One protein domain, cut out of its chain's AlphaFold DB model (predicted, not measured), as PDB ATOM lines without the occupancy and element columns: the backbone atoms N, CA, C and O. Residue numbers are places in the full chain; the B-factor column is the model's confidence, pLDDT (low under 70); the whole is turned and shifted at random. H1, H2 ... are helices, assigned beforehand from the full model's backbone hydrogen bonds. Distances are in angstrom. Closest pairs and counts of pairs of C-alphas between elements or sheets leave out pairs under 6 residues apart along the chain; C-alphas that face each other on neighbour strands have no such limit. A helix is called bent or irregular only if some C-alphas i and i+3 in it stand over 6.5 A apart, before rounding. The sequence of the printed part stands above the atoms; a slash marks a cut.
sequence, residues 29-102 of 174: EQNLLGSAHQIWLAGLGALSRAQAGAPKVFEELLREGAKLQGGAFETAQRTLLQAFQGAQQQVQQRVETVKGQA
ATOM      1  N   GLU A  29     -17.872   9.203   2.590       64.69
ATOM      2  CA  GLU A  29     -18.174   8.502   1.339       64.69
ATOM      3  C   GLU A  29     -17.010   8.581   0.348       64.69
ATOM      4  O   GLU A  29     -16.597   7.553  -0.173       64.69
ATOM      5  N   GLN A  30     -16.386   9.749   0.166       68.38
ATOM      6  CA  GLN A  30     -15.192   9.882  -0.684       68.38
ATOM      7  C   GLN A  30     -14.007   9.043  -0.181       68.38
ATOM      8  O   GLN A  30     -13.303   8.433  -0.984       68.38
ATOM      9  N   ASN A  31     -13.813   8.954   1.138       71.75
ATOM     10  CA  ASN A  31     -12.797   8.079   1.724       71.75
ATOM     11  C   ASN A  31     -13.151   6.590   1.552       71.75
ATOM     12  O   ASN A  31     -12.268   5.803   1.227       71.75
ATOM     13  N   LEU A  32     -14.423   6.198   1.698       73.94
ATOM     14  CA  LEU A  32     -14.879   4.824   1.453       73.94
ATOM     15  C   LEU A  32     -14.726   4.433  -0.023       73.94
ATOM     16  O   LEU A  32     -14.279   3.325  -0.307       73.94
ATOM     17  N   LEU A  33     -15.044   5.333  -0.956       75.19
ATOM     18  CA  LEU A  33     -14.836   5.128  -2.390       75.19
ATOM     19  C   LEU A  33     -13.339   5.010  -2.717       75.19
ATOM     20  O   LEU A  33     -12.947   4.130  -3.483       75.19
ATOM     21  N   GLY A  34     -12.494   5.835  -2.093       77.12
ATOM     22  CA  GLY A  34     -11.037   5.743  -2.206       77.12
ATOM     23  C   GLY A  34     -10.482   4.421  -1.665       77.12
ATOM     24  O   GLY A  34      -9.688   3.766  -2.336       77.12
ATOM     25  N   SER A  35     -10.939   3.975  -0.492       79.81
ATOM     26  CA  SER A  35     -10.554   2.681   0.086       79.81
ATOM     27  C   SER A  35     -11.056   1.501  -0.743       79.81
ATOM     28  O   SER A  35     -10.304   0.559  -0.966       79.81
ATOM     29  N   ALA A  36     -12.287   1.556  -1.255       77.81
ATOM     30  CA  ALA A  36     -12.828   0.527  -2.139       77.81
ATOM     31  C   ALA A  36     -12.030   0.427  -3.448       77.81
ATOM     32  O   ALA A  36     -11.738  -0.677  -3.905       77.81
ATOM     33  N   HIS A  37     -11.604   1.560  -4.013       80.06
ATOM     34  CA  HIS A  37     -10.737   1.589  -5.189       80.06
ATOM     35  C   HIS A  37      -9.352   0.990  -4.905       80.06
ATOM     36  O   HIS A  37      -8.849   0.206  -5.704       80.06
ATOM     37  N   GLN A  38      -8.763   1.287  -3.744       78.38
ATOM     38  CA  GLN A  38      -7.494   0.693  -3.310       78.38
ATOM     39  C   GLN A  38      -7.603  -0.822  -3.104       78.38
ATOM     40  O   GLN A  38      -6.741  -1.567  -3.562       78.38
ATOM     41  N   ILE A  39      -8.684  -1.295  -2.478       82.19
ATOM     42  CA  ILE A  39      -8.949  -2.730  -2.302       82.19
ATOM     43  C   ILE A  39      -9.123  -3.411  -3.663       82.19
ATOM     44  O   ILE A  39      -8.594  -4.498  -3.881       82.19
ATOM     45  N   TRP A  40      -9.816  -2.766  -4.602       80.94
ATOM     46  CA  TRP A  40     -10.018  -3.298  -5.948       80.94
ATOM     47  C   TRP A  40      -8.722  -3.347  -6.766       80.94
ATOM     48  O   TRP A  40      -8.437  -4.362  -7.398       80.94
ATOM     49  N   LEU A  41      -7.892  -2.301  -6.712       88.88
ATOM     50  CA  LEU A  41      -6.571  -2.287  -7.348       88.88
ATOM     51  C   LEU A  41      -5.623  -3.319  -6.724       88.88
ATOM     52  O   LEU A  41      -4.896  -3.995  -7.450       88.88
ATOM     53  N   ALA A  42      -5.667  -3.498  -5.403       83.06
ATOM     54  CA  ALA A  42      -4.929  -4.550  -4.711       83.06
ATOM     55  C   ALA A  42      -5.420  -5.950  -5.119       83.06
ATOM     56  O   ALA A  42      -4.609  -6.850  -5.340       83.06
ATOM     57  N   GLY A  43      -6.734  -6.123  -5.293       78.06
ATOM     58  CA  GLY A  43      -7.339  -7.352  -5.806       78.06
ATOM     59  C   GLY A  43      -6.933  -7.654  -7.250       78.06
ATOM     60  O   GLY A  43      -6.541  -8.778  -7.552       78.06
ATOM     61  N   LEU A  44      -6.943  -6.651  -8.132       80.06
ATOM     62  CA  LEU A  44      -6.496  -6.776  -9.523       80.06
ATOM     63  C   LEU A  44      -4.987  -7.034  -9.631       80.06
ATOM     64  O   LEU A  44      -4.580  -7.827 -10.474       80.06
ATOM     65  N   GLY A  45      -4.168  -6.437  -8.762       74.75
ATOM     66  CA  GLY A  45      -2.727  -6.694  -8.691       74.75
ATOM     67  C   GLY A  45      -2.387  -8.096  -8.170       74.75
ATOM     68  O   GLY A  45      -1.461  -8.744  -8.660       74.75
ATOM     69  N   ALA A  46      -3.160  -8.610  -7.211       73.50
ATOM     70  CA  ALA A  46      -3.032  -9.987  -6.736       73.50
ATOM     71  C   ALA A  46      -3.499 -10.999  -7.798       73.50
ATOM     72  O   ALA A  46      -2.843 -12.018  -8.015       73.50
ATOM     73  N   LEU A  47      -4.584 -10.690  -8.515       67.88
ATOM     74  CA  LEU A  47      -5.083 -11.508  -9.620       67.88
ATOM     75  C   LEU A  47      -4.114 -11.511 -10.812       67.88
ATOM     76  O   LEU A  47      -3.848 -12.575 -11.366       67.88
ATOM     77  N   SER A  48      -3.516 -10.369 -11.171       68.44
ATOM     78  CA  SER A  48      -2.484 -10.306 -12.218       68.44
ATOM     79  C   SER A  48      -1.217 -11.065 -11.818       68.44
ATOM     80  O   SER A  48      -0.585 -11.702 -12.657       68.44
ATOM     81  N   ARG A  49      -0.869 -11.068 -10.523       62.03
ATOM     82  CA  ARG A  49       0.247 -11.855  -9.973       62.03
ATOM     83  C   ARG A  49      -0.028 -13.363  -9.998       62.03
ATOM     84  O   ARG A  49       0.909 -14.135 -10.172       62.03
ATOM     85  N   ALA A  50      -1.291 -13.780  -9.895       62.91
ATOM     86  CA  ALA A  50      -1.706 -15.172 -10.075       62.91
ATOM     87  C   ALA A  50      -1.754 -15.594 -11.560       62.91
ATOM     88  O   ALA A  50      -1.372 -16.717 -11.888       62.91
ATOM     89  N   GLN A  51      -2.163 -14.694 -12.468       63.56
ATOM     90  CA  GLN A  51      -2.197 -14.949 -13.919       63.56
ATOM     91  C   GLN A  51      -0.800 -15.030 -14.560       63.56
ATOM     92  O   GLN A  51      -0.636 -15.717 -15.564       63.56
ATOM     93  N   ALA A  52       0.219 -14.401 -13.963       64.06
ATOM     94  CA  ALA A  52       1.611 -14.444 -14.432       64.06
ATOM     95  C   ALA A  52       2.319 -15.810 -14.245       64.06
ATOM     96  O   ALA A  52       3.492 -15.954 -14.590       64.06
ATOM     97  N   GLY A  53       1.615 -16.828 -13.736       61.03
ATOM     98  CA  GLY A  53       2.141 -18.173 -13.525       61.03
ATOM     99  C   GLY A  53       2.663 -18.362 -12.101       61.03
ATOM    100  O   GLY A  53       3.778 -17.968 -11.762       61.03
ATOM    101  N   ALA A  54       1.868 -19.063 -11.290       59.44
ATOM    102  CA  ALA A  54       2.164 -19.433  -9.906       59.44
ATOM    103  C   ALA A  54       3.581 -19.994  -9.620       59.44
ATOM    104  O   ALA A  54       4.126 -19.631  -8.579       59.44
ATOM    105  N   PRO A  55       4.229 -20.821 -10.475       65.62
ATOM    106  CA  PRO A  55       5.480 -21.473 -10.079       65.62
ATOM    107  C   PRO A  55       6.672 -20.518  -9.941       65.62
ATOM    108  O   PRO A  55       7.437 -20.653  -8.997       65.62
ATOM    109  N   LYS A  56       6.837 -19.511 -10.809       68.62
ATOM    110  CA  LYS A  56       8.008 -18.608 -10.726       68.62
ATOM    111  C   LYS A  56       7.929 -17.654  -9.536       68.62
ATOM    112  O   LYS A  56       8.932 -17.397  -8.882       68.62
ATOM    113  N   VAL A  57       6.726 -17.172  -9.234       68.94
ATOM    114  CA  VAL A  57       6.476 -16.313  -8.072       68.94
ATOM    115  C   VAL A  57       6.572 -17.120  -6.775       68.94
ATOM    116  O   VAL A  57       7.033 -16.592  -5.770       68.94
ATOM    117  N   PHE A  58       6.187 -18.399  -6.797       70.06
ATOM    118  CA  PHE A  58       6.391 -19.318  -5.681       70.06
ATOM    119  C   PHE A  58       7.880 -19.556  -5.420       70.06
ATOM    120  O   PHE A  58       8.313 -19.343  -4.299       70.06
ATOM    121  N   GLU A  59       8.685 -19.880  -6.435       73.88
ATOM    122  CA  GLU A  59      10.143 -20.046  -6.290       73.88
ATOM    123  C   GLU A  59      10.830 -18.783  -5.745       73.88
ATOM    124  O   GLU A  59      11.712 -18.857  -4.889       73.88
ATOM    125  N   GLU A  60      10.399 -17.602  -6.189       77.19
ATOM    126  CA  GLU A  60      10.925 -16.327  -5.700       77.19
ATOM    127  C   GLU A  60      10.500 -16.051  -4.247       77.19
ATOM    128  O   GLU A  60      11.327 -15.639  -3.438       77.19
ATOM    129  N   LEU A  61       9.256 -16.377  -3.874       74.69
ATOM    130  CA  LEU A  61       8.776 -16.330  -2.487       74.69
ATOM    131  C   LEU A  61       9.432 -17.390  -1.594       74.69
ATOM    132  O   LEU A  61       9.649 -17.125  -0.416       74.69
ATOM    133  N   LEU A  62       9.780 -18.564  -2.123       76.31
ATOM    134  CA  LEU A  62      10.510 -19.607  -1.401       76.31
ATOM    135  C   LEU A  62      11.957 -19.190  -1.174       76.31
ATOM    136  O   LEU A  62      12.493 -19.396  -0.091       76.31
ATOM    137  N   ARG A  63      12.579 -18.552  -2.165       75.12
ATOM    138  CA  ARG A  63      13.930 -17.998  -2.055       75.12
ATOM    139  C   ARG A  63      13.978 -16.818  -1.088       75.12
ATOM    140  O   ARG A  63      14.936 -16.701  -0.329       75.12
ATOM    141  N   GLU A  64      12.959 -15.968  -1.087       72.56
ATOM    142  CA  GLU A  64      12.846 -14.862  -0.134       72.56
ATOM    143  C   GLU A  64      12.475 -15.369   1.270       72.56
ATOM    144  O   GLU A  64      13.037 -14.914   2.265       72.56
ATOM    145  N   GLY A  65      11.632 -16.401   1.358       63.12
ATOM    146  CA  GLY A  65      11.307 -17.126   2.586       63.12
ATOM    147  C   GLY A  65      12.531 -17.800   3.202       63.12
ATOM    148  O   GLY A  65      12.788 -17.610   4.384       63.12
ATOM    149  N   ALA A  66      13.357 -18.478   2.402       66.25
ATOM    150  CA  ALA A  66      14.602 -19.105   2.848       66.25
ATOM    151  C   ALA A  66      15.604 -18.089   3.425       66.25
ATOM    152  O   ALA A  66      16.315 -18.403   4.380       66.25
ATOM    153  N   LYS A  67      15.636 -16.855   2.902       63.81
ATOM    154  CA  LYS A  67      16.455 -15.761   3.458       63.81
ATOM    155  C   LYS A  67      15.887 -15.197   4.764       63.81
ATOM    156  O   LYS A  67      16.653 -14.752   5.613       63.81
ATOM    157  N   LEU A  68      14.565 -15.215   4.940       60.47
ATOM    158  CA  LEU A  68      13.884 -14.731   6.147       60.47
ATOM    159  C   LEU A  68      13.861 -15.780   7.278       60.47
ATOM    160  O   LEU A  68      13.860 -15.431   8.459       60.47
ATOM    161  N   GLN A  69      13.885 -17.068   6.936       58.28
ATOM    162  CA  GLN A  69      13.593 -18.192   7.830       58.28
ATOM    163  C   GLN A  69      14.659 -18.472   8.902       58.28
ATOM    164  O   GLN A  69      14.343 -19.110   9.897       58.28
ATOM    165  N   GLY A  70      15.887 -17.961   8.782       60.69
ATOM    166  CA  GLY A  70      16.916 -18.186   9.809       60.69
ATOM    167  C   GLY A  70      16.630 -17.469  11.136       60.69
ATOM    168  O   GLY A  70      16.666 -18.084  12.194       60.69
ATOM    169  N   GLY A  71      16.313 -16.170  11.085       61.47
ATOM    170  CA  GLY A  71      16.091 -15.338  12.282       61.47
ATOM    171  C   GLY A  71      14.625 -14.965  12.531       61.47
ATOM    172  O   GLY A  71      14.201 -14.802  13.680       61.47
ATOM    173  N   ALA A  72      13.816 -14.863  11.469       61.50
ATOM    174  CA  ALA A  72      12.396 -14.548  11.607       61.50
ATOM    175  C   ALA A  72      11.590 -15.751  12.112       61.50
ATOM    176  O   ALA A  72      10.571 -15.565  12.765       61.50
ATOM    177  N   PHE A  73      12.039 -16.985  11.859       63.38
ATOM    178  CA  PHE A  73      11.323 -18.181  12.303       63.38
ATOM    179  C   PHE A  73      11.432 -18.407  13.812       63.38
ATOM    180  O   PHE A  73      10.430 -18.720  14.446       63.38
ATOM    181  N   GLU A  74      12.603 -18.188  14.419       64.81
ATOM    182  CA  GLU A  74      12.745 -18.260  15.880       64.81
ATOM    183  C   GLU A  74      11.943 -17.170  16.587       64.81
ATOM    184  O   GLU A  74      11.288 -17.430  17.595       64.81
ATOM    185  N   THR A  75      11.977 -15.941  16.068       67.75
ATOM    186  CA  THR A  75      11.215 -14.823  16.640       67.75
ATOM    187  C   THR A  75       9.716 -15.021  16.445       67.75
ATOM    188  O   THR A  75       8.970 -14.880  17.409       67.75
ATOM    189  N   ALA A  76       9.276 -15.468  15.265       64.56
ATOM    190  CA  ALA A  76       7.890 -15.842  15.010       64.56
ATOM    191  C   ALA A  76       7.436 -17.022  15.877       64.56
ATOM    192  O   ALA A  76       6.336 -16.964  16.418       64.56
ATOM    193  N   GLN A  77       8.264 -18.052  16.084       67.62
ATOM    194  CA  GLN A  77       7.953 -19.133  17.023       67.62
ATOM    195  C   GLN A  77       7.785 -18.595  18.438       67.62
ATOM    196  O   GLN A  77       6.807 -18.926  19.099       67.62
ATOM    197  N   ARG A  78       8.703 -17.744  18.904       73.69
ATOM    198  CA  ARG A  78       8.664 -17.182  20.260       73.69
ATOM    199  C   ARG A  78       7.427 -16.300  20.463       73.69
ATOM    200  O   ARG A  78       6.765 -16.411  21.493       73.69
ATOM    201  N   THR A  79       7.066 -15.494  19.465       73.94
ATOM    202  CA  THR A  79       5.846 -14.676  19.466       73.94
ATOM    203  C   THR A  79       4.587 -15.529  19.371       73.94
ATOM    204  O   THR A  79       3.628 -15.255  20.082       73.94
ATOM    205  N   LEU A  80       4.577 -16.586  18.557       74.00
ATOM    206  CA  LEU A  80       3.447 -17.506  18.451       74.00
ATOM    207  C   LEU A  80       3.240 -18.272  19.760       74.00
ATOM    208  O   LEU A  80       2.115 -18.363  20.233       74.00
ATOM    209  N   LEU A  81       4.317 -18.751  20.386       77.69
ATOM    210  CA  LEU A  81       4.294 -19.395  21.701       77.69
ATOM    211  C   LEU A  81       3.773 -18.443  22.785       77.69
ATOM    212  O   LEU A  81       2.926 -18.845  23.578       77.69
ATOM    213  N   GLN A  82       4.217 -17.182  22.811       79.12
ATOM    214  CA  GLN A  82       3.702 -16.177  23.752       79.12
ATOM    215  C   GLN A  82       2.241 -15.806  23.485       79.12
ATOM    216  O   GLN A  82       1.453 -15.717  24.425       79.12
ATOM    217  N   ALA A  83       1.856 -15.619  22.222       76.00
ATOM    218  CA  ALA A  83       0.482 -15.319  21.839       76.00
ATOM    219  C   ALA A  83      -0.454 -16.484  22.177       76.00
ATOM    220  O   ALA A  83      -1.548 -16.264  22.687       76.00
ATOM    221  N   PHE A  84      -0.003 -17.720  21.963       79.38
ATOM    222  CA  PHE A  84      -0.745 -18.922  22.313       79.38
ATOM    223  C   PHE A  84      -0.904 -19.060  23.828       79.38
ATOM    224  O   PHE A  84      -2.012 -19.285  24.302       79.38
ATOM    225  N   GLN A  85       0.162 -18.835  24.603       79.62
ATOM    226  CA  GLN A  85       0.093 -18.843  26.068       79.62
ATOM    227  C   GLN A  85      -0.828 -17.741  26.612       79.62
ATOM    228  O   GLN A  85      -1.649 -18.010  27.489       79.62
ATOM    229  N   GLY A  86      -0.752 -16.522  26.071       80.50
ATOM    230  CA  GLY A  86      -1.632 -15.416  26.454       80.50
ATOM    231  C   GLY A  86      -3.096 -15.674  26.090       80.50
ATOM    232  O   GLY A  86      -3.986 -15.453  26.910       80.50
ATOM    233  N   ALA A  87      -3.354 -16.210  24.894       77.38
ATOM    234  CA  ALA A  87      -4.689 -16.616  24.472       77.38
ATOM    235  C   ALA A  87      -5.237 -17.741  25.359       77.38
ATOM    236  O   ALA A  87      -6.381 -17.665  25.802       77.38
ATOM    237  N   GLN A  88      -4.418 -18.742  25.688       80.25
ATOM    238  CA  GLN A  88      -4.808 -19.840  26.567       80.25
ATOM    239  C   GLN A  88      -5.164 -19.332  27.971       80.25
ATOM    240  O   GLN A  88      -6.201 -19.715  28.505       80.25
ATOM    241  N   GLN A  89      -4.373 -18.421  28.546       82.50
ATOM    242  CA  GLN A  89      -4.666 -17.816  29.851       82.50
ATOM    243  C   GLN A  89      -5.954 -16.982  29.833       82.50
ATOM    244  O   GLN A  89      -6.769 -17.090  30.749       82.50
ATOM    245  N   GLN A  90      -6.182 -16.187  28.784       79.88
ATOM    246  CA  GLN A  90      -7.421 -15.419  28.638       79.88
ATOM    247  C   GLN A  90      -8.643 -16.322  28.474       79.88
ATOM    248  O   GLN A  90      -9.683 -16.062  29.078       79.88
ATOM    249  N   VAL A  91      -8.527 -17.395  27.690       81.75
ATOM    250  CA  VAL A  91      -9.582 -18.405  27.552       81.75
ATOM    251  C   VAL A  91      -9.849 -19.071  28.899       81.75
ATOM    252  O   VAL A  91     -11.007 -19.165  29.293       81.75
ATOM    253  N   GLN A  92      -8.810 -19.445  29.650       79.94
ATOM    254  CA  GLN A  92      -8.958 -20.077  30.962       79.94
ATOM    255  C   GLN A  92      -9.705 -19.172  31.953       79.94
ATOM    256  O   GLN A  92     -10.677 -19.612  32.562       79.94
ATOM    257  N   GLN A  93      -9.342 -17.887  32.034       81.19
ATOM    258  CA  GLN A  93     -10.016 -16.909  32.902       81.19
ATOM    259  C   GLN A  93     -11.481 -16.679  32.504       81.19
ATOM    260  O   GLN A  93     -12.359 -16.559  33.362       81.19
ATOM    261  N   ARG A  94     -11.777 -16.636  31.198       74.12
ATOM    262  CA  ARG A  94     -13.154 -16.517  30.689       74.12
ATOM    263  C   ARG A  94     -13.974 -17.762  31.031       74.12
ATOM    264  O   ARG A  94     -15.111 -17.626  31.466       74.12
ATOM    265  N   VAL A  95     -13.392 -18.952  30.878       77.38
ATOM    266  CA  VAL A  95     -14.025 -20.233  31.224       77.38
ATOM    267  C   VAL A  95     -14.312 -20.311  32.723       77.38
ATOM    268  O   VAL A  95     -15.415 -20.688  33.104       77.38
ATOM    269  N   GLU A  96     -13.377 -19.898  33.579       73.88
ATOM    270  CA  GLU A  96     -13.578 -19.855  35.034       73.88
ATOM    271  C   GLU A  96     -14.673 -18.857  35.442       73.88
ATOM    272  O   GLU A  96     -15.525 -19.180  36.270       73.88
ATOM    273  N   THR A  97     -14.718 -17.684  34.803       70.81
ATOM    274  CA  THR A  97     -15.741 -16.655  35.064       70.81
ATOM    275  C   THR A  97     -17.142 -17.127  34.664       70.81
ATOM    276  O   THR A  97     -18.101 -16.932  35.408       70.81
ATOM    277  N   VAL A  98     -17.275 -17.789  33.511       66.12
ATOM    278  CA  VAL A  98     -18.564 -18.301  33.012       66.12
ATOM    279  C   VAL A  98     -19.016 -19.530  33.807       66.12
ATOM    280  O   VAL A  98     -20.194 -19.634  34.156       66.12
ATOM    281  N   LYS A  99     -18.083 -20.411  34.193       67.75
ATOM    282  CA  LYS A  99     -18.354 -21.564  35.066       67.75
ATOM    283  C   LYS A  99     -18.851 -21.140  36.453       67.75
ATOM    284  O   LYS A  99     -19.672 -21.842  37.035       67.75
ATOM    285  N   GLY A 100     -18.386 -19.999  36.965       67.00
ATOM    286  CA  GLY A 100     -18.825 -19.440  38.245       67.00
ATOM    287  C   GLY A 100     -20.189 -18.739  38.220       67.00
ATOM    288  O   GLY A 100     -20.779 -18.574  39.284       67.00
ATOM    289  N   GLN A 101     -20.703 -18.326  37.052       62.59
ATOM    290  CA  GLN A 101     -21.902 -17.478  36.970       62.59
ATOM    291  C   GLN A 101     -23.179 -18.180  36.485       62.59
ATOM    292  O   GLN A 101     -24.251 -17.751  36.898       62.59
ATOM    293  N   ALA A 102     -23.109 -19.252  35.687       58.22
ATOM    294  CA  ALA A 102     -24.254 -20.133  35.396       58.22
ATOM    295  C   ALA A 102     -23.822 -21.309  34.503       58.22
ATOM    296  O   ALA A 102     -23.538 -21.115  33.321       58.22
TER     297      ALA A 102
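Overview. This is residues 29 to 102 of the 174 residues of the protein "Poly granule associated protein" of Gammaproteobacteria bacterium (UniProt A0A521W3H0). Three helices are strung end to end in an open, angular U: the long helix H3 makes one arm, the short helix H2 makes the base, and H1 makes the other arm. The arms are apart, the space between them is empty, and the shape has no packed core. The printed part has 74 residues with three named helices, in the order H1, H2, H3, and no named strand; its class is all helix. It is extended, with a radius of gyration of the C-alphas of 21.1 A, and its outline is flat, spanning 56 by 45 by 18 A.

Arrangement. The longest helix is H3, residues 72 to 101, and it touches no helix. It meets H2, residues 54 to 68, only through their link. On the far side of H2 along the chain is H1, residues 29 to 51. H1 and H2 are close but not clearly touching: their closest C-alphas, those of Arg 49 and Val 57, are 7.9 A apart. Their lines stand at 77 degrees, about perpendicular, and their centres are 23.9 A apart. H1 and H3 are apart, with no C-alpha of the one within 8 A of the other. In the backbones of H1, H2 and H3, every O i to N i+4 pair is within hydrogen-bond range.

Along the chain. H3 has 30 residues and measures 42.8 A from its first to its last C-alpha, from Ala 72 at (12.396, -14.548, 11.607) to Gln 101 at (-21.902, -17.478, 36.970). H2 has 15 residues and measures 20.4 A between its end C-alphas. H1 has 23 residues and measures 32.2 A, beginning with the C-alpha of Glu 29 at (-18.174, 8.502, 1.339). The three helices are not bent.

Size, cuts and confidence. The two C-alphas farthest apart are those of Ala 52 and Gly 100, at 56.7 A, while the first and last printed C-alphas, those of Glu 29 and Ala 102, are 44.9 A apart. The printed part has no cut. Both links are tight: two residues lie between H1 and H2, and three between H2 and H3. Long stretches stand free, among them residues 29 to 48, which belong to H1, and residues 74 to 102, of which 74 to 101 belong to H3. The mean pLDDT of the printed part is 71.9 in this predicted model. Confidence is low, under 70, in 31 residues: 29 to 30, 47 to 57, 65 to 77 and 98 to 102.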